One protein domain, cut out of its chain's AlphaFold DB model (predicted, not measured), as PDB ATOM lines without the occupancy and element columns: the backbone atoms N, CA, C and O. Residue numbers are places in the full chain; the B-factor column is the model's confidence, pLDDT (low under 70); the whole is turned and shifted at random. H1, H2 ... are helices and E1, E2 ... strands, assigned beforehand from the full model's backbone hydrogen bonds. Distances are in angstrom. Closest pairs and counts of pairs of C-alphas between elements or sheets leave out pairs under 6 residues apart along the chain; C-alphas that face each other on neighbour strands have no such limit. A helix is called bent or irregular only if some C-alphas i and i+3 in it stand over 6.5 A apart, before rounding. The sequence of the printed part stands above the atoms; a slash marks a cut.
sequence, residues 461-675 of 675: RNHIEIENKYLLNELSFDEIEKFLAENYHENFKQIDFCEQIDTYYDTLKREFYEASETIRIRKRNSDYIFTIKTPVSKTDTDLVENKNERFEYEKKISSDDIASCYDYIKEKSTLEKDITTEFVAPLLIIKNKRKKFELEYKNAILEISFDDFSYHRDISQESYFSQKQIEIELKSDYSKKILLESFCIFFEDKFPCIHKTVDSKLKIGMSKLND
ATOM      1  N   ARG A 461     111.379   2.906 -10.685       62.78
ATOM      2  CA  ARG A 461     109.996   2.781 -10.201       62.78
ATOM      3  C   ARG A 461     109.266   4.109 -10.076       62.78
ATOM      4  O   ARG A 461     108.053   4.108 -10.233       62.78
ATOM      5  N   ASN A 462     109.980   5.198  -9.813       59.59
ATOM      6  CA  ASN A 462     109.388   6.532  -9.729       59.59
ATOM      7  C   ASN A 462     109.038   7.096 -11.113       59.59
ATOM      8  O   ASN A 462     108.339   8.099 -11.198       59.59
ATOM      9  N   HIS A 463     109.500   6.437 -12.180       61.75
ATOM     10  CA  HIS A 463     109.230   6.812 -13.568       61.75
ATOM     11  C   HIS A 463     108.277   5.846 -14.274       61.75
ATOM     12  O   HIS A 463     107.933   6.099 -15.421       61.75
ATOM     13  N   ILE A 464     107.862   4.740 -13.639       64.19
ATOM     14  CA  ILE A 464     106.883   3.814 -14.228       64.19
ATOM     15  C   ILE A 464     105.481   4.308 -13.883       64.19
ATOM     16  O   ILE A 464     105.029   4.185 -12.745       64.19
ATOM     17  N   GLU A 465     104.782   4.811 -14.892       69.81
ATOM     18  CA  GLU A 465     103.354   5.105 -14.809       69.81
ATOM     19  C   GLU A 465     102.571   3.782 -14.851       69.81
ATOM     20  O   GLU A 465     102.760   2.960 -15.753       69.81
ATOM     21  N   ILE A 466     101.705   3.551 -13.857       73.44
ATOM     22  CA  ILE A 466     100.787   2.405 -13.836       73.44
ATOM     23  C   ILE A 466      99.369   2.934 -13.745       73.44
ATOM     24  O   ILE A 466      98.922   3.385 -12.687       73.44
ATOM     25  N   GLU A 467      98.650   2.810 -14.849       81.81
ATOM     26  CA  GLU A 467      97.305   3.338 -14.993       81.81
ATOM     27  C   GLU A 467      96.367   2.347 -15.689       81.81
ATOM     28  O   GLU A 467      96.779   1.533 -16.521       81.81
ATOM     29  N   ASN A 468      95.077   2.444 -15.370       86.94
ATOM     30  CA  ASN A 468      93.999   1.897 -16.186       86.94
ATOM     31  C   ASN A 468      93.186   3.046 -16.784       86.94
ATOM     32  O   ASN A 468      92.889   4.026 -16.101       86.94
ATOM     33  N   LYS A 469      92.809   2.902 -18.057       89.38
ATOM     34  CA  LYS A 469      92.049   3.903 -18.810       89.38
ATOM     35  C   LYS A 469      90.696   3.354 -19.207       89.38
ATOM     36  O   LYS A 469      90.600   2.217 -19.669       89.38
ATOM     37  N   TYR A 470      89.676   4.192 -19.097       91.00
ATOM     38  CA  TYR A 470      88.298   3.834 -19.393       91.00
ATOM     39  C   TYR A 470      87.644   4.903 -20.255       91.00
ATOM     40  O   TYR A 470      87.655   6.073 -19.886       91.00
ATOM     41  N   LEU A 471      87.066   4.512 -21.387       88.88
ATOM     42  CA  LEU A 471      86.267   5.381 -22.248       88.88
ATOM     43  C   LEU A 471      84.809   5.383 -21.787       88.88
ATOM     44  O   LEU A 471      84.275   4.334 -21.417       88.88
ATOM     45  N   LEU A 472      84.173   6.556 -21.827       87.81
ATOM     46  CA  LEU A 472      82.777   6.736 -21.431       87.81
ATOM     47  C   LEU A 472      81.914   7.041 -22.656       87.81
ATOM     48  O   LEU A 472      82.204   7.983 -23.394       87.81
ATOM     49  N   ASN A 473      80.835   6.271 -22.824       74.19
ATOM     50  CA  ASN A 473      79.874   6.448 -23.916       74.19
ATOM     51  C   ASN A 473      78.565   7.112 -23.453       74.19
ATOM     52  O   ASN A 473      78.077   8.017 -24.123       74.19
ATOM     53  N   GLU A 474      78.010   6.683 -22.314       70.19
ATOM     54  CA  GLU A 474      76.663   7.094 -21.865       70.19
ATOM     55  C   GLU A 474      76.626   7.686 -20.443       70.19
ATOM     56  O   GLU A 474      75.749   8.488 -20.137       70.19
ATOM     57  N   LEU A 475      77.586   7.330 -19.581       75.75
ATOM     58  CA  LEU A 475      77.659   7.794 -18.189       75.75
ATOM     59  C   LEU A 475      78.215   9.216 -18.077       75.75
ATOM     60  O   LEU A 475      79.175   9.587 -18.762       75.75
ATOM     61  N   SER A 476      77.659   9.995 -17.150       82.12
ATOM     62  CA  SER A 476      78.193  11.314 -16.808       82.12
ATOM     63  C   SER A 476      79.325  11.212 -15.779       82.12
ATOM     64  O   SER A 476      79.366  10.305 -14.948       82.12
ATOM     65  N   PHE A 477      80.256  12.172 -15.801       89.25
ATOM     66  CA  PHE A 477      81.288  12.271 -14.761       89.25
ATOM     67  C   PHE A 477      80.687  12.509 -13.374       89.25
ATOM     68  O   PHE A 477      81.184  11.944 -12.404       89.25
ATOM     69  N   ASP A 478      79.595  13.270 -13.294       86.38
ATOM     70  CA  ASP A 478      78.960  13.638 -12.028       86.38
ATOM     71  C   ASP A 478      78.390  12.418 -11.285       86.38
ATOM     72  O   ASP A 478      78.459  12.356 -10.059       86.38
ATOM     73  N   GLU A 479      77.874  11.412 -12.000       87.44
ATOM     74  CA  GLU A 479      77.372  10.168 -11.394       87.44
ATOM     75  C   GLU A 479      78.489   9.354 -10.736       87.44
ATOM     76  O   GLU A 479      78.335   8.865  -9.614       87.44
ATOM     77  N   ILE A 480      79.629   9.233 -11.416       90.12
ATOM     78  CA  ILE A 480      80.791   8.491 -10.919       90.12
ATOM     79  C   ILE A 480      81.446   9.255  -9.764       90.12
ATOM     80  O   ILE A 480      81.769   8.661  -8.736       90.12
ATOM     81  N   GLU A 481      81.607  10.572  -9.908       90.12
ATOM     82  CA  GLU A 481      82.153  11.452  -8.870       90.12
ATOM     83  C   GLU A 481      81.304  11.374  -7.592       90.12
ATOM     84  O   GLU A 481      81.839  11.150  -6.504       90.12
ATOM     85  N   LYS A 482      79.973  11.451  -7.727       90.62
ATOM     86  CA  LYS A 482      79.037  11.322  -6.605       90.62
ATOM     87  C   LYS A 482      79.139   9.959  -5.925       90.62
ATOM     88  O   LYS A 482      79.225   9.903  -4.701       90.62
ATOM     89  N   PHE A 483      79.181   8.871  -6.694       92.25
ATOM     90  CA  PHE A 483      79.352   7.529  -6.137       92.25
ATOM     91  C   PHE A 483      80.652   7.403  -5.329       92.25
ATOM     92  O   PHE A 483      80.640   6.855  -4.225       92.25
ATOM     93  N   LEU A 484      81.770   7.915  -5.853       91.88
ATOM     94  CA  LEU A 484      83.056   7.867  -5.156       91.88
ATOM     95  C   LEU A 484      83.030   8.704  -3.871       91.88
ATOM     96  O   LEU A 484      83.452   8.214  -2.823       91.88
ATOM     97  N   ALA A 485      82.463   9.912  -3.917       90.25
ATOM     98  CA  ALA A 485      82.311  10.770  -2.743       90.25
ATOM     99  C   ALA A 485      81.427  10.135  -1.649       90.25
ATOM    100  O   ALA A 485      81.734  10.241  -0.459       90.25
ATOM    101  N   GLU A 486      80.358   9.434  -2.035       91.56
ATOM    102  CA  GLU A 486      79.451   8.749  -1.105       91.56
ATOM    103  C   GLU A 486      80.055   7.483  -0.481       91.56
ATOM    104  O   GLU A 486      79.712   7.157   0.649       91.56
ATOM    105  N   ASN A 487      80.938   6.765  -1.181       90.25
ATOM    106  CA  ASN A 487      81.496   5.498  -0.683       90.25
ATOM    107  C   ASN A 487      82.842   5.654   0.034       90.25
ATOM    108  O   ASN A 487      83.188   4.813   0.863       90.25
ATOM    109  N   TYR A 488      83.608   6.698  -0.290       89.50
ATOM    110  CA  TYR A 488      84.960   6.891   0.240       89.50
ATOM    111  C   TYR A 488      85.105   8.143   1.113       89.50
ATOM    112  O   TYR A 488      86.082   8.231   1.854       89.50
ATOM    113  N   HIS A 489      84.124   9.053   1.110       87.88
ATOM    114  CA  HIS A 489      84.057  10.219   1.999       87.88
ATOM    115  C   HIS A 489      85.391  10.983   2.093       87.88
ATOM    116  O   HIS A 489      85.899  11.454   1.081       87.88
ATOM    117  N   GLU A 490      85.973  11.090   3.293       84.56
ATOM    118  CA  GLU A 490      87.228  11.807   3.566       84.56
ATOM    119  C   GLU A 490      88.432  11.249   2.790       84.56
ATOM    120  O   GLU A 490      89.398  11.972   2.556       84.56
ATOM    121  N   ASN A 491      88.357   9.994   2.339       87.62
ATOM    122  CA  ASN A 491      89.413   9.355   1.560       87.62
ATOM    123  C   ASN A 491      89.380   9.741   0.077       87.62
ATOM    124  O   ASN A 491      90.293   9.355  -0.643       87.62
ATOM    125  N   PHE A 492      88.360  10.463  -0.398       92.88
ATOM    126  CA  PHE A 492      88.251  10.931  -1.780       92.88
ATOM    127  C   PHE A 492      88.201  12.457  -1.817       92.88
ATOM    128  O   PHE A 492      87.223  13.074  -1.395       92.88
ATOM    129  N   LYS A 493      89.256  13.084  -2.339       92.69
ATOM    130  CA  LYS A 493      89.377  14.548  -2.375       92.69
ATOM    131  C   LYS A 493      89.775  15.037  -3.756       92.69
ATOM    132  O   LYS A 493      90.660  14.469  -4.394       92.69
ATOM    133  N   GLN A 494      89.162  16.127  -4.204       91.31
ATOM    134  CA  GLN A 494      89.621  16.811  -5.404       91.31
ATOM    135  C   GLN A 494      90.955  17.502  -5.106       91.31
ATOM    136  O   GLN A 494      91.055  18.274  -4.153       91.31
ATOM    137  N   ILE A 495      91.970  17.225  -5.919       91.94
ATOM    138  CA  ILE A 495      93.318  17.787  -5.755       91.94
ATOM    139  C   ILE A 495      93.661  18.810  -6.834       91.94
ATOM    140  O   ILE A 495      94.535  19.645  -6.622       91.94
ATOM    141  N   ASP A 496      92.992  18.755  -7.989       89.38
ATOM    142  CA  ASP A 496      93.325  19.624  -9.110       89.38
ATOM    143  C   ASP A 496      92.163  19.802 -10.096       89.38
ATOM    144  O   ASP A 496      91.323  18.917 -10.284       89.38
ATOM    145  N   PHE A 497      92.145  20.947 -10.771       89.88
ATOM    146  CA  PHE A 497      91.346  21.186 -11.967       89.88
ATOM    147  C   PHE A 497      92.138  22.078 -12.912       89.88
ATOM    148  O   PHE A 497      92.560  23.175 -12.540       89.88
ATOM    149  N   CYS A 498      92.329  21.623 -14.145       87.81
ATOM    150  CA  CYS A 498      93.050  22.402 -15.136       87.81
ATOM    151  C   CYS A 498      92.512  22.193 -16.547       87.81
ATOM    152  O   CYS A 498      92.208  21.075 -16.969       87.81
ATOM    153  N   GLU A 499      92.486  23.285 -17.306       89.94
ATOM    154  CA  GLU A 499      92.448  23.220 -18.759       89.94
ATOM    155  C   GLU A 499      93.891  23.181 -19.268       89.94
ATOM    156  O   GLU A 499      94.728  24.004 -18.886       89.94
ATOM    157  N   GLN A 500      94.195  22.191 -20.098       91.50
ATOM    158  CA  GLN A 500      95.530  21.991 -20.648       91.50
ATOM    159  C   GLN A 500      95.459  21.701 -22.145       91.50
ATOM    160  O   GLN A 500      94.478  21.146 -22.645       91.50
ATOM    161  N   ILE A 501      96.516  22.081 -22.856       91.44
ATOM    162  CA  ILE A 501      96.674  21.819 -24.286       91.44
ATOM    163  C   ILE A 501      97.917  20.958 -24.457       91.44
ATOM    164  O   ILE A 501      99.018  21.398 -24.133       91.44
ATOM    165  N   ASP A 502      97.730  19.739 -24.949       91.44
ATOM    166  CA  ASP A 502      98.801  18.799 -25.257       91.44
ATOM    167  C   ASP A 502      99.049  18.812 -26.772       91.44
ATOM    168  O   ASP A 502      98.216  18.337 -27.546       91.44
ATOM    169  N   THR A 503     100.197  19.337 -27.196       92.44
ATOM    170  CA  THR A 503     100.675  19.229 -28.581       92.44
ATOM    171  C   THR A 503     101.590  18.020 -28.676       92.44
ATOM    172  O   THR A 503     102.643  17.988 -28.039       92.44
ATOM    173  N   TYR A 504     101.188  17.013 -29.444       91.12
ATOM    174  CA  TYR A 504     101.982  15.818 -29.713       91.12
ATOM    175  C   TYR A 504     102.854  16.031 -30.940       91.12
ATOM    176  O   TYR A 504     102.419  16.649 -31.912       91.12
ATOM    177  N   TYR A 505     104.060  15.478 -30.901       90.50
ATOM    178  CA  TYR A 505     105.047  15.602 -31.965       90.50
ATOM    179  C   TYR A 505     105.497  14.223 -32.435       90.50
ATOM    180  O   TYR A 505     105.559  13.284 -31.641       90.50
ATOM    181  N   ASP A 506     105.844  14.121 -33.714       87.56
ATOM    182  CA  ASP A 506     106.497  12.938 -34.271       87.56
ATOM    183  C   ASP A 506     107.427  13.328 -35.429       87.56
ATOM    184  O   ASP A 506     107.388  14.465 -35.910       87.56
ATOM    185  N   THR A 507     108.265  12.400 -35.889       85.56
ATOM    186  CA  THR A 507     108.997  12.584 -37.140       85.56
ATOM    187  C   THR A 507     108.041  12.522 -38.332       85.56
ATOM    188  O   THR A 507     106.989  11.883 -38.272       85.56
ATOM    189  N   LEU A 508     108.420  13.109 -39.474       80.19
ATOM    190  CA  LEU A 508     107.644  12.969 -40.722       80.19
ATOM    191  C   LEU A 508     107.400  11.500 -41.128       80.19
ATOM    192  O   LEU A 508     106.444  11.212 -41.846       80.19
ATOM    193  N   LYS A 509     108.255  10.575 -40.671       81.25
ATOM    194  CA  LYS A 509     108.143   9.128 -40.905       81.25
ATOM    195  C   LYS A 509     107.434   8.368 -39.779       81.25
ATOM    196  O   LYS A 509     107.297   7.160 -39.899       81.25
ATOM    197  N   ARG A 510     106.963   9.050 -38.730       82.88
ATOM    198  CA  ARG A 510     106.295   8.460 -37.556       82.88
ATOM    199  C   ARG A 510     107.157   7.468 -36.767       82.88
ATOM    200  O   ARG A 510     106.654   6.492 -36.215       82.88
ATOM    201  N   GLU A 511     108.465   7.713 -36.713       84.12
ATOM    202  CA  GLU A 511     109.419   6.799 -36.072       84.12
ATOM    203  C   GLU A 511     109.184   6.676 -34.557       84.12
ATOM    204  O   GLU A 511     109.399   5.597 -34.004       84.12
ATOM    205  N   PHE A 512     108.710   7.729 -33.874       84.50
ATOM    206  CA  PHE A 512     108.390   7.619 -32.447       84.50
ATOM    207  C   PHE A 512     107.143   6.767 -32.228       84.50
ATOM    208  O   PHE A 512     107.143   5.901 -31.354       84.50
ATOM    209  N   TYR A 513     106.098   6.963 -33.036       81.75
ATOM    210  CA  TYR A 513     104.904   6.126 -32.979       81.75
ATOM    211  C   TYR A 513     105.222   4.644 -33.243       81.75
ATOM    212  O   TYR A 513     104.751   3.784 -32.499       81.75
ATOM    213  N   GLU A 514     106.060   4.336 -34.242       79.50
ATOM    214  CA  GLU A 514     106.521   2.965 -34.527       79.50
ATOM    215  C   GLU A 514     107.318   2.358 -33.364       79.50
ATOM    216  O   GLU A 514     107.142   1.186 -33.032       79.50
ATOM    217  N   ALA A 515     108.137   3.164 -32.685       74.81
ATOM    218  CA  ALA A 515     108.877   2.754 -31.492       74.81
ATOM    219  C   ALA A 515     108.011   2.665 -30.219       74.81
ATOM    220  O   ALA A 515     108.538   2.415 -29.135       74.81
ATOM    221  N   SER A 516     106.689   2.869 -30.316       79.75
ATOM    222  CA  SER A 516     105.793   2.982 -29.157       79.75
ATOM    223  C   SER A 516     106.261   4.047 -28.158       79.75
ATOM    224  O   SER A 516     106.129   3.892 -26.942       79.75
ATOM    225  N   GLU A 517     106.794   5.155 -28.668       84.88
ATOM    226  CA  GLU A 517     107.164   6.354 -27.925       84.88
ATOM    227  C   GLU A 517     106.110   7.445 -28.102       84.88
ATOM    228  O   GLU A 517     105.284   7.438 -29.016       84.88
ATOM    229  N   THR A 518     106.040   8.370 -27.153       87.81
ATOM    230  CA  THR A 518     105.105   9.492 -27.246       87.81
ATOM    231  C   THR A 518     105.767  10.743 -26.728       87.81
ATOM    232  O   THR A 518     106.188  10.785 -25.576       87.81
ATOM    233  N   ILE A 519     105.818  11.763 -27.576       90.62
ATOM    234  CA  ILE A 519     106.403  13.057 -27.260       90.62
ATOM    235  C   ILE A 519     105.301  14.105 -27.284       90.62
ATOM    236  O   ILE A 519     104.526  14.178 -28.241       90.62
ATOM    237  N   ARG A 520     105.235  14.923 -26.233       92.69
ATOM    238  CA  ARG A 520     104.311  16.056 -26.173       92.69
ATOM    239  C   ARG A 520     104.904  17.255 -25.450       92.69
ATOM    240  O   ARG A 520     105.712  17.101 -24.537       92.69
ATOM    241  N   ILE A 521     104.406  18.432 -25.804       93.12
ATOM    242  CA  ILE A 521     104.486  19.626 -24.966       93.12
ATOM    243  C   ILE A 521     103.090  19.917 -24.438       93.12
ATOM    244  O   ILE A 521     102.142  20.096 -25.204       93.12
ATOM    245  N   ARG A 522     102.977  19.966 -23.115       92.69
ATOM    246  CA  ARG A 522     101.779  20.362 -22.393       92.69
ATOM    247  C   ARG A 522     101.878  21.827 -22.008       92.69
ATOM    248  O   ARG A 522     102.777  22.204 -21.261       92.69
ATOM    249  N   LYS A 523     100.910  22.626 -22.441       91.44
ATOM    250  CA  LYS A 523     100.663  23.966 -21.911       91.44
ATOM    251  C   LYS A 523      99.609  23.893 -20.818       91.44
ATOM    252  O   LYS A 523      98.487  23.447 -21.066       91.44
ATOM    253  N   ARG A 524      99.954  24.379 -19.629       86.19
ATOM    254  CA  ARG A 524      99.045  24.492 -18.489       86.19
ATOM    255  C   ARG A 524      99.205  25.879 -17.875       86.19
ATOM    256  O   ARG A 524     100.246  26.191 -17.308       86.19
ATOM    257  N   ASN A 525      98.172  26.713 -17.976       80.88
ATOM    258  CA  ASN A 525      98.248  28.130 -17.603       80.88
ATOM    259  C   ASN A 525      99.420  28.843 -18.325       80.88
ATOM    260  O   ASN A 525      99.428  28.911 -19.556       80.88
ATOM    261  N   SER A 526     100.392  29.367 -17.570       79.44
ATOM    262  CA  SER A 526     101.627  29.994 -18.066       79.44
ATOM    263  C   SER A 526     102.803  29.028 -18.231       79.44
ATOM    264  O   SER A 526     103.833  29.436 -18.761       79.44
ATOM    265  N   ASP A 527     102.668  27.781 -17.780       86.75
ATOM    266  CA  ASP A 527     103.765  26.821 -17.719       86.75
ATOM    267  C   ASP A 527     103.732  25.860 -18.911       86.75
ATOM    268  O   ASP A 527     102.664  25.440 -19.377       86.75
ATOM    269  N   TYR A 528     104.922  25.470 -19.367       90.50
ATOM    270  CA  TYR A 528     105.112  24.458 -20.397       90.50
ATOM    271  C   TYR A 528     105.888  23.272 -19.822       90.50
ATOM    272  O   TYR A 528     106.916  23.437 -19.159       90.50
ATOM    273  N   ILE A 529     105.388  22.066 -20.072       90.38
ATOM    274  CA  ILE A 529     106.009  20.815 -19.638       90.38
ATOM    275  C   ILE A 529     106.214  19.944 -20.870       90.38
ATOM    276  O   ILE A 529     105.259  19.586 -21.555       90.38
ATOM    277  N   PHE A 530     107.465  19.606 -21.148       91.62
ATOM    278  CA  PHE A 530     107.818  18.583 -22.114       91.62
ATOM    279  C   PHE A 530     107.702  17.205 -21.463       91.62
ATOM    280  O   PHE A 530     108.246  16.998 -20.377       91.62
ATOM    281  N   THR A 531     107.049  16.264 -22.139       89.88
ATOM    282  CA  THR A 531     106.963  14.865 -21.711       89.88
ATOM    283  C   THR A 531     107.416  13.949 -22.843       89.88
ATOM    284  O   THR A 531     106.922  14.063 -23.968       89.88
ATOM    285  N   ILE A 532     108.282  12.985 -22.530       88.44
ATOM    286  CA  ILE A 532     108.559  11.823 -23.382       88.44
ATOM    287  C   ILE A 532     108.205  10.544 -22.621       88.44
ATOM    288  O   ILE A 532     108.669  10.333 -21.502       88.44
ATOM    289  N   LYS A 533     107.359   9.706 -23.232       85.75
ATOM    290  CA  LYS A 533     106.996   8.381 -22.716       85.75
ATOM    291  C   LYS A 533     107.630   7.288 -23.566       85.75
ATOM    292  O   LYS A 533     107.412   7.281 -24.780       85.75
ATOM    293  N   THR A 534     108.348   6.355 -22.948       80.94
ATOM    294  CA  THR A 534     109.012   5.223 -23.625       80.94
ATOM    295  C   THR A 534     108.532   3.877 -23.065       80.94
ATOM    296  O   THR A 534     108.014   3.826 -21.947       80.94
ATOM    297  N   PRO A 535     108.615   2.772 -23.826       71.75
ATOM    298  CA  PRO A 535     108.222   1.453 -23.326       71.75
ATOM    299  C   PRO A 535     109.190   0.939 -22.245       71.75
ATOM    300  O   PRO A 535     110.397   1.147 -22.338       71.75
ATOM    301  N   VAL A 536     108.668   0.222 -21.237       63.75
ATOM    302  CA  VAL A 536     109.474  -0.326 -20.120       63.75
ATOM    303  C   VAL A 536     110.373  -1.501 -20.544       63.75
ATOM    304  O   VAL A 536     111.383  -1.767 -19.894       63.75
ATOM    305  N   SER A 537     110.071  -2.184 -21.658       57.44
ATOM    306  CA  SER A 537     110.916  -3.260 -22.195       57.44
ATOM    307  C   SER A 537     110.984  -3.268 -23.732       57.44
ATOM    308  O   SER A 537     110.008  -2.941 -24.402       57.44
ATOM    309  N   LYS A 538     112.140  -3.679 -24.284       45.47
ATOM    310  CA  LYS A 538     112.299  -4.170 -25.675       45.47
ATOM    311  C   LYS A 538     112.216  -5.708 -25.754       45.47
ATOM    312  O   LYS A 538     112.435  -6.280 -26.814       45.47
ATOM    313  N   THR A 539     111.989  -6.395 -24.633       36.19
ATOM    314  CA  THR A 539     111.993  -7.861 -24.557       36.19
ATOM    315  C   THR A 539     110.563  -8.381 -24.546       36.19
ATOM    316  O   THR A 539     109.851  -8.164 -23.572       36.19
ATOM    317  N   ASP A 540     110.195  -9.111 -25.598       34.28
ATOM    318  CA  ASP A 540     108.892  -9.731 -25.916       34.28
ATOM    319  C   ASP A 540     108.275 -10.678 -24.852       34.28
ATOM    320  O   ASP A 540     107.454 -11.528 -25.179       34.28
ATOM    321  N   THR A 541     108.644 -10.601 -23.570       30.05
ATOM    322  CA  THR A 541     108.253 -11.613 -22.563       30.05
ATOM    323  C   THR A 541     107.491 -11.106 -21.342       30.05
ATOM    324  O   THR A 541     107.022 -11.939 -20.576       30.05
ATOM    325  N   ASP A 542     107.236  -9.801 -21.217       32.12
ATOM    326  CA  ASP A 542     106.310  -9.258 -20.205       32.12
ATOM    327  C   ASP A 542     105.037  -8.664 -20.838       32.12
ATOM    328  O   ASP A 542     104.450  -7.703 -20.340       32.12
ATOM    329  N   LEU A 543     104.554  -9.282 -21.923       30.25
ATOM    330  CA  LEU A 543     103.162  -9.145 -22.355       30.25
ATOM    331  C   LEU A 543     102.260  -9.918 -21.382       30.25
ATOM    332  O   LEU A 543     101.633 -10.914 -21.732       30.25
ATOM    333  N   VAL A 544     102.167  -9.445 -20.137       32.41
ATOM    334  CA  VAL A 544     100.916  -9.627 -19.406       32.41
ATOM    335  C   VAL A 544      99.906  -8.770 -20.155       32.41
ATOM    336  O   VAL A 544      99.909  -7.543 -20.036       32.41
ATOM    337  N   GLU A 545      99.112  -9.432 -20.993       38.12
ATOM    338  CA  GLU A 545      97.984  -8.863 -21.722       38.12
ATOM    339  C   GLU A 545      97.235  -7.867 -20.814       38.12
ATOM    340  O   GLU A 545      96.745  -8.239 -19.745       38.12
ATOM    341  N   ASN A 546      97.168  -6.599 -21.250       40.44
ATOM    342  CA  ASN A 546      96.369  -5.484 -20.699       40.44
ATOM    343  C   ASN A 546      97.036  -4.401 -19.816       40.44
ATOM    344  O   ASN A 546      96.307  -3.793 -19.024       40.44
ATOM    345  N   LYS A 547      98.338  -4.066 -19.921       52.06
ATOM    346  CA  LYS A 547      98.896  -2.912 -19.159       52.06
ATOM    347  C   LYS A 547      99.772  -1.936 -19.952       52.06
ATOM    348  O   LYS A 547     100.663  -2.331 -20.692       52.06
ATOM    349  N   ASN A 548      99.523  -0.643 -19.718       57.59
ATOM    350  CA  ASN A 548     100.250   0.512 -20.252       57.59
ATOM    351  C   ASN A 548     101.406   0.923 -19.320       57.59
ATOM    352  O   ASN A 548     101.402   2.027 -18.790       57.59
ATOM    353  N   GLU A 549     102.381   0.045 -19.081       65.56
ATOM    354  CA  GLU A 549     103.581   0.423 -18.316       65.56
ATOM    355  C   GLU A 549     104.569   1.154 -19.231       65.56
ATOM    356  O   GLU A 549     105.090   0.585 -20.197       65.56
ATOM    357  N   ARG A 550     104.815   2.436 -18.949       71.50
ATOM    358  CA  ARG A 550     105.738   3.291 -19.710       71.50
ATOM    359  C   ARG A 550     106.624   4.072 -18.751       71.50
ATOM    360  O   ARG A 550     106.164   4.471 -17.683       71.50
ATOM    361  N   PHE A 551     107.875   4.297 -19.142       72.25
ATOM    362  CA  PHE A 551     108.694   5.301 -18.479       72.25
ATOM    363  C   PHE A 551     108.189   6.682 -18.887       72.25
ATOM    364  O   PHE A 551     108.114   6.961 -20.083       72.25
ATOM    365  N   GLU A 552     107.833   7.528 -17.925       82.00
ATOM    366  CA  GLU A 552     107.447   8.921 -18.151       82.00
ATOM    367  C   GLU A 552     108.556   9.858 -17.668       82.00
ATOM    368  O   GLU A 552     108.898   9.888 -16.491       82.00
ATOM    369  N   TYR A 553     109.102  10.649 -18.591       81.19
ATOM    370  CA  TYR A 553     110.116  11.653 -18.297       81.19
ATOM    371  C   TYR A 553     109.551  13.050 -18.559       81.19
ATOM    372  O   TYR A 553     109.156  13.354 -19.690       81.19
ATOM    373  N   GLU A 554     109.541  13.910 -17.538       84.94
ATOM    374  CA  GLU A 554     109.036  15.283 -17.630       84.94
ATOM    375  C   GLU A 554     110.128  16.338 -17.410       84.94
ATOM    376  O   GLU A 554     110.999  16.208 -16.547       84.94
ATOM    377  N   LYS A 555     110.049  17.434 -18.172       84.12
ATOM    378  CA  LYS A 555     110.925  18.602 -18.037       84.12
ATOM    379  C   LYS A 555     110.121  19.890 -18.194       84.12
ATOM    380  O   LYS A 555     109.430  20.075 -19.192       84.12
ATOM    381  N   LYS A 556     110.243  20.821 -17.242       86.88
ATOM    382  CA  LYS A 556     109.690  22.179 -17.389       86.88
ATOM    383  C   LYS A 556     110.485  22.967 -18.434       86.88
ATOM    384  O   LYS A 556     111.715  22.946 -18.404       86.88
ATOM    385  N   ILE A 557     109.789  23.675 -19.319       88.19
ATOM    386  CA  ILE A 557     110.380  24.485 -20.395       88.19
ATOM    387  C   ILE A 557     109.769  25.894 -20.419       88.19
ATOM    388  O   ILE A 557     108.708  26.137 -19.849       88.19
ATOM    389  N   SER A 558     110.469  26.847 -21.037       85.06
ATOM    390  CA  SER A 558     110.079  28.266 -21.050       85.06
ATOM    391  C   SER A 558     109.105  28.646 -22.171       85.06
ATOM    392  O   SER A 558     108.486  29.704 -22.100       85.06
ATOM    393  N   SER A 559     108.989  27.821 -23.211       85.88
ATOM    394  CA  SER A 559     108.149  28.051 -24.393       85.88
ATOM    395  C   SER A 559     107.638  26.725 -24.959       85.88
ATOM    396  O   SER A 559     108.099  25.663 -24.559       85.88
ATOM    397  N   ASP A 560     106.712  26.776 -25.913       83.75
ATOM    398  CA  ASP A 560     106.213  25.624 -26.679       83.75
ATOM    399  C   ASP A 560     107.123  25.212 -27.852       83.75
ATOM    400  O   ASP A 560     106.724  24.435 -28.723       83.75
ATOM    401  N   ASP A 561     108.360  25.708 -27.870       86.50
ATOM    402  CA  ASP A 561     109.332  25.389 -28.908       86.50
ATOM    403  C   ASP A 561     109.991  24.027 -28.651       86.50
ATOM    404  O   ASP A 561     110.856  23.874 -27.777       86.50
ATOM    405  N   ILE A 562     109.608  23.039 -29.463       86.25
ATOM    406  CA  ILE A 562     110.144  21.674 -29.430       86.25
ATOM    407  C   ILE A 562     111.657  21.626 -29.668       86.25
ATOM    408  O   ILE A 562     112.317  20.721 -29.155       86.25
ATOM    409  N   ALA A 563     112.231  22.618 -30.360       83.81
ATOM    410  CA  ALA A 563     113.662  22.646 -30.635       83.81
ATOM    411  C   ALA A 563     114.504  22.742 -29.355       83.81
ATOM    412  O   ALA A 563     115.579  22.148 -29.264       83.81
ATOM    413  N   SER A 564     113.975  23.399 -28.318       83.25
ATOM    414  CA  SER A 564     114.607  23.474 -26.994       83.25
ATOM    415  C   SER A 564     114.684  22.123 -26.259       83.25
ATOM    416  O   SER A 564     115.398  21.990 -25.261       83.25
ATOM    417  N   CYS A 565     113.957  21.110 -26.741       86.12
ATOM    418  CA  CYS A 565     113.841  19.791 -26.121       86.12
ATOM    419  C   CYS A 565     114.662  18.706 -26.833       86.12
ATOM    420  O   CYS A 565     114.689  17.572 -26.358       86.12
ATOM    421  N   TYR A 566     115.348  19.019 -27.938       83.19
ATOM    422  CA  TYR A 566     116.031  18.010 -28.758       83.19
ATOM    423  C   TYR A 566     117.120  17.233 -28.022       83.19
ATOM    424  O   TYR A 566     117.166  16.009 -28.143       83.19
ATOM    425  N   ASP A 567     117.932  17.898 -27.202       78.25
ATOM    426  CA  ASP A 567     118.940  17.205 -26.390       78.25
ATOM    427  C   ASP A 567     118.292  16.195 -25.437       78.25
ATOM    428  O   ASP A 567     118.786  15.083 -25.267       78.25
ATOM    429  N   TYR A 568     117.136  16.551 -24.874       79.56
ATOM    430  CA  TYR A 568     116.391  15.704 -23.947       79.56
ATOM    431  C   TYR A 568     115.703  14.530 -24.666       79.56
ATOM    432  O   TYR A 568     115.708  13.409 -24.161       79.56
ATOM    433  N   ILE A 569     115.185  14.749 -25.882       84.00
ATOM    434  CA  ILE A 569     114.664  13.684 -26.757       84.00
ATOM    435  C   ILE A 569     115.778  12.692 -27.098       84.00
ATOM    436  O   ILE A 569     115.602  11.490 -26.912       84.00
ATOM    437  N   LYS A 570     116.940  13.189 -27.538       79.12
ATOM    438  CA  LYS A 570     118.113  12.361 -27.851       79.12
ATOM    439  C   LYS A 570     118.616  11.589 -26.629       79.12
ATOM    440  O   LYS A 570     119.166  10.499 -26.763       79.12
ATOM    441  N   GLU A 571     118.457  12.149 -25.435       73.75
ATOM    442  CA  GLU A 571     118.859  11.497 -24.196       73.75
ATOM    443  C   GLU A 571     117.917  10.359 -23.784       73.75
ATOM    444  O   GLU A 571     118.405   9.299 -23.386       73.75
ATOM    445  N   LYS A 572     116.598  10.578 -23.853       79.94
ATOM    446  CA  LYS A 572     115.592   9.674 -23.267       79.94
ATOM    447  C   LYS A 572     114.941   8.710 -24.260       79.94
ATOM    448  O   LYS A 572     114.451   7.668 -23.831       79.94
ATOM    449  N   SER A 573     114.947   9.014 -25.557       79.94
ATOM    450  CA  SER A 573     114.384   8.131 -26.584       79.94
ATOM    451  C   SER A 573     115.135   6.792 -26.668       79.94
ATOM    452  O   SER A 573     116.321   6.663 -26.344       79.94
ATOM    453  N   THR A 574     114.428   5.752 -27.095       73.25
ATOM    454  CA  THR A 574     114.965   4.418 -27.392       73.25
ATOM    455  C   THR A 574     115.417   4.264 -28.845       73.25
ATOM    456  O   THR A 574     115.993   3.223 -29.188       73.25
ATOM    457  N   LEU A 575     115.197   5.285 -29.680       73.38
ATOM    458  CA  LEU A 575     115.702   5.351 -31.047       73.38
ATOM    459  C   LEU A 575     117.232   5.506 -31.039       73.38
ATOM    460  O   LEU A 575     117.781   6.455 -30.489       73.38
ATOM    461  N   GLU A 576     117.935   4.577 -31.685       58.66
ATOM    462  CA  GLU A 576     119.408   4.549 -31.759       58.66
ATOM    463  C   GLU A 576     119.978   5.378 -32.928       58.66
ATOM    464  O   GLU A 576     121.124   5.194 -33.334       58.66
ATOM    465  N   LYS A 577     119.183   6.290 -33.498       63.50
ATOM    466  CA  LYS A 577     119.590   7.152 -34.616       63.50
ATOM    467  C   LYS A 577     119.798   8.585 -34.139       63.50
ATOM    468  O   LYS A 577     119.088   9.057 -33.255       63.50
ATOM    469  N   ASP A 578     120.720   9.302 -34.780       59.44
ATOM    470  CA  ASP A 578     120.787  10.758 -34.658       59.44
ATOM    471  C   ASP A 578     119.531  11.363 -35.293       59.44
ATOM    472  O   ASP A 578     119.421  11.484 -36.512       59.44
ATOM    473  N   ILE A 579     118.557  11.702 -34.452       59.84
ATOM    474  CA  ILE A 579     117.357  12.434 -34.854       59.84
ATOM    475  C   ILE A 579     117.817  13.840 -35.244       59.84
ATOM    476  O   ILE A 579     118.110  14.670 -34.384       59.84
ATOM    477  N   THR A 580     117.973  14.092 -36.543       54.88
ATOM    478  CA  THR A 580     118.373  15.406 -37.048       54.88
ATOM    479  C   THR A 580     117.205  16.390 -36.965       54.88
ATOM    480  O   THR A 580     116.039  16.044 -37.151       54.88
ATOM    481  N   THR A 581     117.541  17.644 -36.674       50.56
ATOM    482  CA  THR A 581     116.666  18.759 -36.267       50.56
ATOM    483  C   THR A 581     115.584  19.184 -37.269       50.56
ATOM    484  O   THR A 581     114.788  20.063 -36.953       50.56
ATOM    485  N   GLU A 582     115.531  18.595 -38.465       54.66
ATOM    486  CA  GLU A 582     114.664  19.033 -39.572       54.66
ATOM    487  C   GLU A 582     113.323  18.280 -39.669       54.66
ATOM    488  O   GLU A 582     112.522  18.585 -40.551       54.66
ATOM    489  N   PHE A 583     113.040  17.311 -38.786       67.00
ATOM    490  CA  PHE A 583     111.972  16.334 -39.054       67.00
ATOM    491  C   PHE A 583     110.898  16.145 -37.979       67.00
ATOM    492  O   PHE A 583     109.941  15.427 -38.268       67.00
ATOM    493  N   VAL A 584     111.002  16.753 -36.790       80.38
ATOM    494  CA  VAL A 584     109.970  16.630 -35.742       80.38
ATOM    495  C   VAL A 584     108.929  17.735 -35.903       80.38
ATOM    496  O   VAL A 584     109.244  18.913 -35.759       80.38
ATOM    497  N   ALA A 585     107.687  17.359 -36.196       83.69
ATOM    498  CA  ALA A 585     106.593  18.291 -36.447       83.69
ATOM    499  C   ALA A 585     105.400  18.022 -35.513       83.69
ATOM    500  O   ALA A 585     105.218  16.882 -35.069       83.69
ATOM    501  N   PRO A 586     104.570  19.044 -35.216       87.25
ATOM    502  CA  PRO A 586     103.297  18.839 -34.539       87.25
ATOM    503  C   PRO A 586     102.437  17.850 -35.330       87.25
ATOM    504  O   PRO A 586     102.185  18.040 -36.520       87.25
ATOM    505  N   LEU A 587     101.996  16.794 -34.660       86.19
ATOM    506  CA  LEU A 587     101.192  15.725 -35.240       86.19
ATOM    507  C   LEU A 587      99.711  15.885 -34.884       86.19
ATOM    508  O   LEU A 587      98.839  15.680 -35.725       86.19
ATOM    509  N   LEU A 588      99.427  16.219 -33.626       88.56
ATOM    510  CA  LEU A 588      98.073  16.243 -33.084       88.56
ATOM    511  C   LEU A 588      97.992  17.182 -31.883       88.56
ATOM    512  O   LEU A 588      98.874  17.163 -31.026       88.56
ATOM    513  N   ILE A 589      96.904  17.944 -31.778       89.81
ATOM    514  CA  ILE A 589      96.638  18.800 -30.621       89.81
ATOM    515  C   ILE A 589      95.422  18.267 -29.873       89.81
ATOM    516  O   ILE A 589      94.367  18.033 -30.463       89.81
ATOM    517  N   ILE A 590      95.566  18.101 -28.562       90.88
ATOM    518  CA  ILE A 590      94.497  17.658 -27.671       90.88
ATOM    519  C   ILE A 590      94.253  18.747 -26.634       90.88
ATOM    520  O   ILE A 590      95.130  19.058 -25.830       90.88
ATOM    521  N   LYS A 591      93.050  19.321 -26.635       91.44
ATOM    522  CA  LYS A 591      92.598  20.213 -25.561       91.44
ATOM    523  C   LYS A 591      91.876  19.353 -24.536       91.44
ATOM    524  O   LYS A 591      90.986  18.603 -24.916       91.44
ATOM    525  N   ASN A 592      92.270  19.425 -23.271       91.50
ATOM    526  CA  ASN A 592      91.725  18.576 -22.215       91.50
ATOM    527  C   ASN A 592      91.311  19.413 -21.005       91.50
ATOM    528  O   ASN A 592      92.123  20.166 -20.461       91.50
ATOM    529  N   LYS A 593      90.066  19.243 -20.562       91.62
ATOM    530  CA  LYS A 593      89.593  19.714 -19.262       91.62
ATOM    531  C   LYS A 593      89.704  18.553 -18.284       91.62
ATOM    532  O   LYS A 593      88.881  17.640 -18.303       91.62
ATOM    533  N   ARG A 594      90.743  18.585 -17.448       92.06
ATOM    534  CA  ARG A 594      91.049  17.517 -16.492       92.06
ATOM    535  C   ARG A 594      90.630  17.923 -15.082       92.06
ATOM    536  O   ARG A 594      91.105  18.936 -14.566       92.06
ATOM    537  N   LYS A 595      89.805  17.099 -14.435       93.88
ATOM    538  CA  LYS A 595      89.600  17.106 -12.975       93.88
ATOM    539  C   LYS A 595      90.396  15.957 -12.363       93.88
ATOM    540  O   LYS A 595      90.279  14.834 -12.848       93.88
ATOM    541  N   LYS A 596      91.169  16.210 -11.306       93.56
ATOM    542  CA  LYS A 596      91.914  15.164 -10.591       93.56
ATOM    543  C   LYS A 596      91.429  15.006  -9.164       93.56
ATOM    544  O   LYS A 596      91.236  15.992  -8.449       93.56
ATOM    545  N   PHE A 597      91.355  13.756  -8.741       94.81
ATOM    546  CA  PHE A 597      91.034  13.363  -7.385       94.81
ATOM    547  C   PHE A 597      92.099  12.419  -6.849       94.81
ATOM    548  O   PHE A 597      92.644  11.604  -7.587       94.81
ATOM    549  N   GLU A 598      92.371  12.519  -5.559       95.00
ATOM    550  CA  GLU A 598      93.148  11.532  -4.823       95.00
ATOM    551  C   GLU A 598      92.182  10.648  -4.036       95.00
ATOM    552  O   GLU A 598      91.281  11.158  -3.364       95.00
ATOM    553  N   LEU A 599      92.375   9.336  -4.142       94.00
ATOM    554  CA  LEU A 599      91.639   8.319  -3.411       94.00
ATOM    555  C   LEU A 599      92.599   7.495  -2.550       94.00
ATOM    556  O   LEU A 599      93.453   6.774  -3.073       94.00
ATOM    557  N   GLU A 600      92.418   7.537  -1.233       92.06
ATOM    558  CA  GLU A 600      93.046   6.585  -0.322       92.06
ATOM    559  C   GLU A 600      92.223   5.289  -0.291       92.06
ATOM    560  O   GLU A 600      91.153   5.193   0.311       92.06
ATOM    561  N   TYR A 601      92.718   4.266  -0.987       89.81
ATOM    562  CA  TYR A 601      92.098   2.950  -1.047       89.81
ATOM    563  C   TYR A 601      92.912   1.950  -0.228       89.81
ATOM    564  O   TYR A 601      93.974   1.468  -0.647       89.81
ATOM    565  N   LYS A 602      92.394   1.609   0.958       87.62
ATOM    566  CA  LYS A 602      93.096   0.817   1.982       87.62
ATOM    567  C   LYS A 602      94.375   1.544   2.408       87.62
ATOM    568  O   LYS A 602      94.285   2.522   3.124       87.62
ATOM    569  N   ASN A 603      95.536   1.098   1.930       84.12
ATOM    570  CA  ASN A 603      96.833   1.729   2.191       84.12
ATOM    571  C   ASN A 603      97.512   2.184   0.889       84.12
ATOM    572  O   ASN A 603      98.729   2.364   0.874       84.12
ATOM    573  N   ALA A 604      96.788   2.262  -0.229       86.00
ATOM    574  CA  ALA A 604      97.296   2.759  -1.502       86.00
ATOM    575  C   ALA A 604      96.664   4.110  -1.828       86.00
ATOM    576  O   ALA A 604      95.488   4.332  -1.565       86.00
ATOM    577  N   ILE A 605      97.458   4.979  -2.438       89.50
ATOM    578  CA  ILE A 605      97.022   6.268  -2.965       89.50
ATOM    579  C   ILE A 605      96.827   6.092  -4.468       89.50
ATOM    580  O   ILE A 605      97.778   5.741  -5.178       89.50
ATOM    581  N   LEU A 606      95.594   6.295  -4.924       92.38
ATOM    582  CA  LEU A 606      95.202   6.280  -6.328       92.38
ATOM    583  C   LEU A 606      94.888   7.711  -6.774       92.38
ATOM    584  O   LEU A 606      94.209   8.441  -6.059       92.38
ATOM    585  N   GLU A 607      95.349   8.108  -7.954       94.12
ATOM    586  CA  GLU A 607      94.911   9.339  -8.612       94.12
ATOM    587  C   GLU A 607      93.848   8.985  -9.654       94.12
ATOM    588  O   GLU A 607      94.082   8.150 -10.524       94.12
ATOM    589  N   ILE A 608      92.678   9.615  -9.571       94.50
ATOM    590  CA  ILE A 608      91.586   9.448 -10.531       94.50
ATOM    591  C   ILE A 608      91.458  10.745 -11.326       94.50
ATOM    592  O   ILE A 608      91.095  11.787 -10.778       94.50
ATOM    593  N   SER A 609      91.761  10.688 -12.620       93.31
ATOM    594  CA  SER A 609      91.609  11.805 -13.550       93.31
ATOM    595  C   SER A 609      90.365  11.617 -14.411       93.31
ATOM    596  O   SER A 609      90.234  10.615 -15.108       93.31
ATOM    597  N   PHE A 610      89.480  12.609 -14.407       93.81
ATOM    598  CA  PHE A 610      88.352  12.715 -15.328       93.81
ATOM    599  C   PHE A 610      88.729  13.679 -16.446       93.81
ATOM    600  O   PHE A 610      88.994  14.856 -16.193       93.81
ATOM    601  N   ASP A 611      88.762  13.168 -17.670       92.50
ATOM    602  CA  ASP A 611      89.248  13.874 -18.845       92.50
ATOM    603  C   ASP A 611      88.145  14.088 -19.866       92.50
ATOM    604  O   ASP A 611      87.678  13.132 -20.485       92.50
ATOM    605  N   ASP A 612      87.781  15.347 -20.083       92.31
ATOM    606  CA  ASP A 612      86.939  15.765 -21.201       92.31
ATOM    607  C   ASP A 612      87.825  16.446 -22.246       92.31
ATOM    608  O   ASP A 612      88.296  17.571 -22.036       92.31
ATOM    609  N   PHE A 613      88.127  15.740 -23.337       90.88
ATOM    610  CA  PHE A 613      89.090  16.209 -24.327       90.88
ATOM    611  C   PHE A 613      88.565  16.195 -25.753       90.88
ATOM    612  O   PHE A 613      87.760  15.361 -26.167       90.88
ATOM    613  N   SER A 614      89.097  17.131 -26.529       90.06
ATOM    614  CA  SER A 614      88.799  17.315 -27.939       90.06
ATOM    615  C   SER A 614      90.075  17.327 -28.768       90.06
ATOM    616  O   SER A 614      91.126  17.824 -28.349       90.06
ATOM    617  N   TYR A 615      89.970  16.769 -29.966       89.31
ATOM    618  CA  TYR A 615      91.073  16.616 -30.897       89.31
ATOM    619  C   TYR A 615      91.025  17.681 -31.986       89.31
ATOM    620  O   TYR A 615      89.977  17.935 -32.582       89.31
ATOM    621  N   HIS A 616      92.180  18.281 -32.264       86.88
ATOM    622  CA  HIS A 616      92.341  19.381 -33.210       86.88
ATOM    623  C   HIS A 616      93.544  19.131 -34.125       86.88
ATOM    624  O   HIS A 616      94.567  18.593 -33.693       86.88
ATOM    625  N   ARG A 617      93.424  19.536 -35.397       77.50
ATOM    626  CA  ARG A 617      94.553  19.559 -36.347       77.50
ATOM    627  C   ARG A 617      95.424  20.804 -36.164       77.50
ATOM    628  O   ARG A 617      96.634  20.728 -36.318       77.50
ATOM    629  N   ASP A 618      94.801  21.920 -35.796       72.00
ATOM    630  CA  ASP A 618      95.452  23.181 -35.441       72.00
ATOM    631  C   ASP A 618      94.642  23.873 -34.325       72.00
ATOM    632  O   ASP A 618      93.429  23.679 -34.215       72.00
ATOM    633  N   ILE A 619      95.297  24.682 -33.488       63.31
ATOM    634  CA  ILE A 619      94.716  25.398 -32.339       63.31
ATOM    635  C   ILE A 619      93.528  26.270 -32.766       63.31
ATOM    636  O   ILE A 619      92.588  26.445 -31.980       63.31
ATOM    637  N   SER A 620      93.596  26.786 -33.998       61.22
ATOM    638  CA  SER A 620      92.638  27.684 -34.646       61.22
ATOM    639  C   SER A 620      91.409  26.987 -35.253       61.22
ATOM    640  O   SER A 620      90.447  27.666 -35.606       61.22
ATOM    641  N   GLN A 621      91.415  25.652 -35.370       69.06
ATOM    642  CA  GLN A 621      90.351  24.880 -36.020       69.06
ATOM    643  C   GLN A 621      89.356  24.277 -35.017       69.06
ATOM    644  O   GLN A 621      89.699  23.966 -33.869       69.06
ATOM    645  N   GLU A 622      88.116  24.069 -35.474       70.50
ATOM    646  CA  GLU A 622      87.101  23.316 -34.731       70.50
ATOM    647  C   GLU A 622      87.569  21.879 -34.461       70.50
ATOM    648  O   GLU A 622      88.347  21.293 -35.219       70.50
ATOM    649  N   SER A 623      87.125  21.314 -33.337       80.50
ATOM    650  CA  SER A 623      87.433  19.926 -33.005       80.50
ATOM    651  C   SER A 623      86.713  18.986 -33.961       80.50
ATOM    652  O   SER A 623      85.501  19.103 -34.127       80.50
ATOM    653  N   TYR A 624      87.421  18.007 -34.513       82.19
ATOM    654  CA  TYR A 624      86.800  16.985 -35.362       82.19
ATOM    655  C   TYR A 624      86.274  15.789 -34.554       82.19
ATOM    656  O   TYR A 624      85.435  15.034 -35.034       82.19
ATOM    657  N   PHE A 625      86.754  15.611 -33.321       83.88
ATOM    658  CA  PHE A 625      86.349  14.522 -32.438       83.88
ATOM    659  C   PHE A 625      86.484  14.954 -30.972       83.88
ATOM    660  O   PHE A 625      87.397  15.706 -30.624       83.88
ATOM    661  N   SER A 626      85.581  14.488 -30.109       86.81
ATOM    662  CA  SER A 626      85.633  14.716 -28.659       86.81
ATOM    663  C   SER A 626      85.299  13.431 -27.921       86.81
ATOM    664  O   SER A 626      84.576  12.582 -28.446       86.81
ATOM    665  N   GLN A 627      85.869  13.266 -26.734       89.50
ATOM    666  CA  GLN A 627      85.749  12.035 -25.976       89.50
ATOM    667  C   GLN A 627      85.955  12.280 -24.484       89.50
ATOM    668  O   GLN A 627      86.725  13.147 -24.074       89.50
ATOM    669  N   LYS A 628      85.281  11.456 -23.680       91.56
ATOM    670  CA  LYS A 628      85.442  11.412 -22.232       91.56
ATOM    671  C   LYS A 628      86.174  10.146 -21.816       91.56
ATOM    672  O   LYS A 628      85.875   9.056 -22.312       91.56
ATOM    673  N   GLN A 629      87.117  10.295 -20.895       92.38
ATOM    674  CA  GLN A 629      87.903   9.191 -20.359       92.38
ATOM    675  C   GLN A 629      88.114   9.357 -18.856       92.38
ATOM    676  O   GLN A 629      88.201  10.476 -18.352       92.38
ATOM    677  N   ILE A 630      88.232   8.237 -18.152       93.06
ATOM    678  CA  ILE A 630      88.732   8.176 -16.780       93.06
ATOM    679  C   ILE A 630      90.084   7.466 -16.785       93.06
ATOM    680  O   ILE A 630      90.229   6.404 -17.393       93.06
ATOM    681  N   GLU A 631      91.070   8.054 -16.114       92.25
ATOM    682  CA  GLU A 631      92.374   7.444 -15.837       92.25
ATOM    683  C   GLU A 631      92.473   7.185 -14.333       92.25
ATOM    684  O   GLU A 631      92.221   8.088 -13.538       92.25
ATOM    685  N   ILE A 632      92.809   5.956 -13.941       92.19
ATOM    686  CA  ILE A 632      93.066   5.584 -12.546       92.19
ATOM    687  C   ILE A 632      94.523   5.153 -12.451       92.19
ATOM    688  O   ILE A 632      94.886   4.101 -12.981       92.19
ATOM    689  N   GLU A 633      95.339   5.952 -11.774       89.19
ATOM    690  CA  GLU A 633      96.786   5.785 -11.670       89.19
ATOM    691  C   GLU A 633      97.211   5.444 -10.234       89.19
ATOM    692  O   GLU A 633      96.696   6.003  -9.264       89.19
ATOM    693  N   LEU A 634      98.176   4.536 -10.074       85.06
ATOM    694  CA  LEU A 634      98.782   4.247  -8.773       85.06
ATOM    695  C   LEU A 634      99.886   5.266  -8.456       85.06
ATOM    696  O   LEU A 634     100.929   5.261  -9.100       85.06
ATOM    697  N   LYS A 635      99.707   6.069  -7.398       83.81
ATOM    698  CA  LYS A 635     100.728   7.020  -6.905       83.81
ATOM    699  C   LYS A 635     101.562   6.495  -5.734       83.81
ATOM    700  O   LYS A 635     102.505   7.138  -5.288       83.81
ATOM    701  N   SER A 636     101.206   5.333  -5.195       76.44
ATOM    702  CA  SER A 636     101.986   4.649  -4.158       76.44
ATOM    703  C   SER A 636     103.070   3.727  -4.728       76.44
ATOM    704  O   SER A 636     103.134   3.494  -5.928       76.44
ATOM    705  N   ASP A 637     103.888   3.140  -3.844       67.69
ATOM    706  CA  ASP A 637     104.904   2.132  -4.191       67.69
ATOM    707  C   ASP A 637     104.352   1.045  -5.137       67.69
ATOM    708  O   ASP A 637     103.290   0.472  -4.878       67.69
ATOM    709  N   TYR A 638     105.124   0.720  -6.181       66.62
ATOM    710  CA  TYR A 638     104.869  -0.347  -7.162       66.62
ATOM    711  C   TYR A 638     104.373  -1.662  -6.532       66.62
ATOM    712  O   TYR A 638     103.533  -2.361  -7.095       66.62
ATOM    713  N   SER A 639     104.861  -2.019  -5.341       66.31
ATOM    714  CA  SER A 639     104.419  -3.210  -4.596       66.31
ATOM    715  C   SER A 639     102.916  -3.234  -4.278       66.31
ATOM    716  O   SER A 639     102.362  -4.306  -4.040       66.31
ATOM    717  N   LYS A 640     102.232  -2.083  -4.327       79.38
ATOM    718  CA  LYS A 640     100.784  -1.946  -4.128       79.38
ATOM    719  C   LYS A 640      99.965  -2.087  -5.419       79.38
ATOM    720  O   LYS A 640      98.752  -1.919  -5.367       79.38
ATOM    721  N   LYS A 641     100.573  -2.453  -6.554       79.31
ATOM    722  CA  LYS A 641      99.895  -2.660  -7.854       79.31
ATOM    723  C   LYS A 641      98.669  -3.577  -7.789       79.31
ATOM    724  O   LYS A 641      97.655  -3.290  -8.416       79.31
ATOM    725  N   ILE A 642      98.717  -4.623  -6.968       82.00
ATOM    726  CA  ILE A 642      97.580  -5.537  -6.761       82.00
ATOM    727  C   ILE A 642      96.346  -4.790  -6.214       82.00
ATOM    728  O   ILE A 642      95.212  -5.151  -6.519       82.00
ATOM    729  N   LEU A 643      96.543  -3.723  -5.431       85.94
ATOM    730  CA  LEU A 643      95.445  -2.908  -4.904       85.94
ATOM    731  C   LEU A 643      94.801  -2.032  -5.985       85.94
ATOM    732  O   LEU A 643      93.581  -1.889  -5.959       85.94
ATOM    733  N   LEU A 644      95.581  -1.512  -6.943       86.75
ATOM    734  CA  LEU A 644      95.038  -0.839  -8.130       86.75
ATOM    735  C   LEU A 644      94.157  -1.808  -8.927       86.75
ATOM    736  O   LEU A 644      93.028  -1.476  -9.260       86.75
ATOM    737  N   GLU A 645      94.642  -3.023  -9.188       86.44
ATOM    738  CA  GLU A 645      93.881  -4.037  -9.931       86.44
ATOM    739  C   GLU A 645      92.586  -4.421  -9.213       86.44
ATOM    740  O   GLU A 645      91.520  -4.435  -9.820       86.44
ATOM    741  N   SER A 646      92.665  -4.656  -7.901       89.19
ATOM    742  CA  SER A 646      91.491  -4.937  -7.073       89.19
ATOM    743  C   SER A 646      90.468  -3.801  -7.109       89.19
ATOM    744  O   SER A 646      89.270  -4.080  -7.109       89.19
ATOM    745  N   PHE A 647      90.915  -2.543  -7.107       92.00
ATOM    746  CA  PHE A 647      90.020  -1.395  -7.206       92.00
ATOM    747  C   PHE A 647      89.397  -1.288  -8.599       92.00
ATOM    748  O   PHE A 647      88.192  -1.103  -8.709       92.00
ATOM    749  N   CYS A 648      90.189  -1.460  -9.657       89.69
ATOM    750  CA  CYS A 648      89.721  -1.404 -11.037       89.69
ATOM    751  C   CYS A 648      88.690  -2.492 -11.362       89.69
ATOM    752  O   CYS A 648      87.688  -2.175 -11.988       89.69
ATOM    753  N   ILE A 649      88.867  -3.725 -10.873       88.56
ATOM    754  CA  ILE A 649      87.856  -4.793 -11.014       88.56
ATOM    755  C   ILE A 649      86.542  -4.373 -10.346       88.56
ATOM    756  O   ILE A 649      85.478  -4.443 -10.951       88.56
ATOM    757  N   PHE A 650      86.614  -3.872  -9.108       89.38
ATOM    758  CA  PHE A 650      85.433  -3.359  -8.412       89.38
ATOM    759  C   PHE A 650      84.778  -2.188  -9.165       89.38
ATOM    760  O   PHE A 650      83.554  -2.091  -9.217       89.38
ATOM    761  N   PHE A 651      85.584  -1.294  -9.736       90.81
ATOM    762  CA  PHE A 651      85.118  -0.134 -10.487       90.81
ATOM    763  C   PHE A 651      84.404  -0.547 -11.785       90.81
ATOM    764  O   PHE A 651      83.324  -0.033 -12.072       90.81
ATOM    765  N   GLU A 652      84.953  -1.520 -12.515       90.25
ATOM    766  CA  GLU A 652      84.357  -2.120 -13.718       90.25
ATOM    767  C   GLU A 652      83.018  -2.810 -13.402       90.25
ATOM    768  O   GLU A 652      82.026  -2.562 -14.088       90.25
ATOM    769  N   ASP A 653      82.948  -3.583 -12.313       88.88
ATOM    770  CA  ASP A 653      81.710  -4.237 -11.861       88.88
ATOM    771  C   ASP A 653      80.605  -3.229 -11.500       88.88
ATOM    772  O   ASP A 653      79.413  -3.506 -11.661       88.88
ATOM    773  N   LYS A 654      80.980  -2.058 -10.970       90.00
ATOM    774  CA  LYS A 654      80.022  -1.009 -10.591       90.00
ATOM    775  C   LYS A 654      79.550  -0.167 -11.762       90.00
ATOM    776  O   LYS A 654      78.404   0.281 -11.739       90.00
ATOM    777  N   PHE A 655      80.387   0.018 -12.774       89.94
ATOM    778  CA  PHE A 655      80.079   0.845 -13.934       89.94
ATOM    779  C   PHE A 655      80.243   0.046 -15.233       89.94
ATOM    780  O   PHE A 655      81.147   0.331 -16.010       89.94
ATOM    781  N   PRO A 656      79.348  -0.909 -15.541       82.75
ATOM    782  CA  PRO A 656      79.507  -1.812 -16.687       82.75
ATOM    783  C   PRO A 656      79.516  -1.112 -18.060       82.75
ATOM    784  O   PRO A 656      79.909  -1.714 -19.056       82.75
ATOM    785  N   CYS A 657      79.085   0.151 -18.135       81.94
ATOM    786  CA  CYS A 657      79.074   0.961 -19.357       81.94
ATOM    787  C   CYS A 657      80.410   1.676 -19.642       81.94
ATOM    788  O   CYS A 657      80.505   2.408 -20.629       81.94
ATOM    789  N   ILE A 658      81.427   1.521 -18.784       86.81
ATOM    790  CA  ILE A 658      82.782   2.001 -19.074       86.81
ATOM    791  C   ILE A 658      83.542   0.942 -19.870       86.81
ATOM    792  O   ILE A 658      83.471  -0.251 -19.576       86.81
ATOM    793  N   HIS A 659      84.318   1.372 -20.859       86.25
ATOM    794  CA  HIS A 659      85.109   0.454 -21.673       86.25
ATOM    795  C   HIS A 659      86.586   0.650 -21.400       86.25
ATOM    796  O   HIS A 659      87.146   1.710 -21.685       86.25
ATOM    797  N   LYS A 660      87.230  -0.386 -20.863       86.88
ATOM    798  CA  LYS A 660      88.676  -0.384 -20.672       86.88
ATOM    799  C   LYS A 660      89.379  -0.235 -22.019       86.88
ATOM    800  O   LYS A 660      89.054  -0.938 -22.972       86.88
ATOM    801  N   THR A 661      90.351   0.666 -22.091       84.06
ATOM    802  CA  THR A 661      91.185   0.866 -23.278       84.06
ATOM    803  C   THR A 661      92.659   0.791 -22.912       84.06
ATOM    804  O   THR A 661      93.080   1.235 -21.844       84.06
ATOM    805  N   VAL A 662      93.451   0.228 -23.819       78.56
ATOM    806  CA  VAL A 662      94.917   0.268 -23.755       78.56
ATOM    807  C   VAL A 662      95.487   1.361 -24.658       78.56
ATOM    808  O   VAL A 662      96.644   1.741 -24.516       78.56
ATOM    809  N   ASP A 663      94.688   1.934 -25.556       79.69
ATOM    810  CA  ASP A 663      95.186   2.924 -26.500       79.69
ATOM    811  C   ASP A 663      95.422   4.281 -25.825       79.69
ATOM    812  O   ASP A 663      94.630   4.765 -25.015       79.69
ATOM    813  N   SER A 664      96.541   4.923 -26.168       81.81
ATOM    814  CA  SER A 664      96.813   6.297 -25.748       81.81
ATOM    815  C   SER A 664      95.894   7.273 -26.485       81.81
ATOM    816  O   SER A 664      95.479   7.009 -27.615       81.81
ATOM    817  N   LYS A 665      95.645   8.453 -25.902       86.44
ATOM    818  CA  LYS A 665      94.896   9.526 -26.580       86.44
ATOM    819  C   LYS A 665      95.484   9.848 -27.959       86.44
ATOM    820  O   LYS A 665      94.739  10.025 -28.912       86.44
ATOM    821  N   LEU A 666      96.814   9.825 -28.105       84.31
ATOM    822  CA  LEU A 666      97.464   9.972 -29.410       84.31
ATOM    823  C   LEU A 666      97.011   8.888 -30.400       84.31
ATOM    824  O   LEU A 666      96.593   9.212 -31.505       84.31
ATOM    825  N   LYS A 667      97.059   7.611 -30.007       83.06
ATOM    826  CA  LYS A 667      96.677   6.488 -30.875       83.06
ATOM    827  C   LYS A 667      95.195   6.532 -31.254       83.06
ATOM    828  O   LYS A 667      94.862   6.341 -32.423       83.06
ATOM    829  N   ILE A 668      94.326   6.869 -30.300       83.88
ATOM    830  CA  ILE A 668      92.892   7.055 -30.543       83.88
ATOM    831  C   ILE A 668      92.671   8.193 -31.550       83.88
ATOM    832  O   ILE A 668      92.035   7.973 -32.581       83.88
ATOM    833  N   GLY A 669      93.248   9.374 -31.311       84.06
ATOM    834  CA  GLY A 669      93.134  10.521 -32.216       84.06
ATOM    835  C   GLY A 669      93.655  10.227 -33.623       84.06
ATOM    836  O   GLY A 669      92.988  10.535 -34.604       84.06
ATOM    837  N   MET A 670      94.802   9.551 -33.734       81.94
ATOM    838  CA  MET A 670      95.378   9.154 -35.023       81.94
ATOM    839  C   MET A 670      94.510   8.148 -35.784       81.94
ATOM    840  O   MET A 670      94.398   8.254 -37.003       81.94
ATOM    841  N   SER A 671      93.868   7.200 -35.092       81.94
ATOM    842  CA  SER A 671      92.941   6.258 -35.736       81.94
ATOM    843  C   SER A 671      91.726   6.967 -36.341       81.94
ATOM    844  O   SER A 671      91.273   6.592 -37.414       81.94
ATOM    845  N   LYS A 672      91.257   8.039 -35.690       77.25
ATOM    846  CA  LYS A 672      90.101   8.847 -36.104       77.25
ATOM    847  C   LYS A 672      90.438   9.977 -37.078       77.25
ATOM    848  O   LYS A 672      89.530  10.641 -37.552       77.25
ATOM    849  N   LEU A 673      91.722  10.216 -37.355       71.56
ATOM    850  CA  LEU A 673      92.190  11.204 -38.337       71.56
ATOM    851  C   LEU A 673      92.186  10.684 -39.779       71.56
ATOM    852  O   LEU A 673      92.228  11.499 -40.701       71.56
ATOM    853  N   ASN A 674      92.226   9.357 -39.943       55.81
ATOM    854  CA  ASN A 674      92.265   8.666 -41.234       55.81
ATOM    855  C   ASN A 674      90.869   8.266 -41.757       55.81
ATOM    856  O   ASN A 674      90.783   7.835 -42.906       55.81
ATOM    857  N   ASP A 675      89.830   8.404 -40.926       40.66
ATOM    858  CA  ASP A 675      88.408   8.394 -41.309       40.66
ATOM    859  C   ASP A 675      87.962   9.835 -41.620       40.66
ATOM    860  O   ASP A 675      87.124  10.015 -42.535       40.66
TER     861      ASP A 675
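This is residues 461 to 675 of the 675 residues of an uncharacterized protein of Treponema medium ATCC 700293 (UniProt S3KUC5). A twisted sheet of nine strands curls round helix H5 into a loose, incompletely closed ring, drawn together at one place where residues 464 to 465 pair with residues 550 to 551 of E5. H1 and H4 pack on the ring toward one end of the longest axis, H2 and H3 toward the other, and residues 539 to 544 stick out. The 215 printed residues run E1 H1 E2 H2 E3 E4 E5 H3 E6 E7 E8 H4 E9 H5; the antiparallel sheet has the order E5 - E4 - E3 - E2 - E6 - E7 - E8 - E1 - E9. The class is mixed, and the whole is compact, with a radius of gyration of the C-alphas of 17.7 A and spans of 53 by 42 by 35 A.

E6, residues 584 to 601, measures 41.4 A and bends by 74 degrees at 587. E2, 492 to 507, measures 41.0 A and bends by 64 degrees at 499; E7, 604 to 616, measures 36.1 A and bends by 50 degrees at 612. The other strands are E8, 625 to 634, 28.6 A; E4, 527 to 535, 26.4 A; E5, 550 to 557; E3, 518 to 524; E1, 467 to 472, from C-alpha 467 at (97.305, 3.338, -14.993); and E9, 658 to 661. The helices are H4, 638 to 654, 25.1 A; H1, 477 to 491; H3, 562 to 572; H2, 511 to 514; and H5, 665 to 673, ending at (92.190, 11.204, -38.337). H1, H3 and H4 are irregular: C-alphas 487 and 490 are 9.5 A apart, 564 and 567 7.6 A, 639 and 642 7.5 A.

E2 and E6 are antiparallel, with N 500 and O 592 2.9 A apart, within hydrogen-bond range. E3 E4 E5 and E6 E7 E8 are meanders, each strand the antiparallel neighbour of the one before; N 593 and O 612 of the hairpin E6 and E7 are 2.8 A apart. E8, H4 and E9 form a split strand-helix-strand unit, two strands of one sheet joined through a helix, with E1 between them in the sheet, and its crossover is right-handed. The sheet and its helices make three layers, with helices on both faces of the sheet: H3 and H4 are on one face and H5 is on the other. H5 comes closest to E7 at the C-alphas of Gly 669 and Tyr 615, 6.6 A. H4 is over E7, across the strands at 67 degrees on the local plane; its height over the sheet is 6.1 A. H1 is over E6 and E7, along the strands, at a height over the sheet of 9.0 A. H3 comes closest to E4 at the C-alphas of Ile 569 and Ile 532, 7.2 A; H2 is at the sheet's level. Every O i to N i+4 pair is within hydrogen-bond range in H5, against 9 of 11 in H1, 4 of 7 in H3 and 10 of 13 in H4; H2 is too short for such a pair.

The C-alphas farthest apart, of Glu 486 and Thr 580, are 53.4 A apart. The printed part has no cut and ends at the chain's last residue, 675. The links E4 to E5 and H3 to E6 are long. Mean pLDDT of the printed part is 80.9; 35 residues are under 70, among them 536 to 549 and 576 to 583.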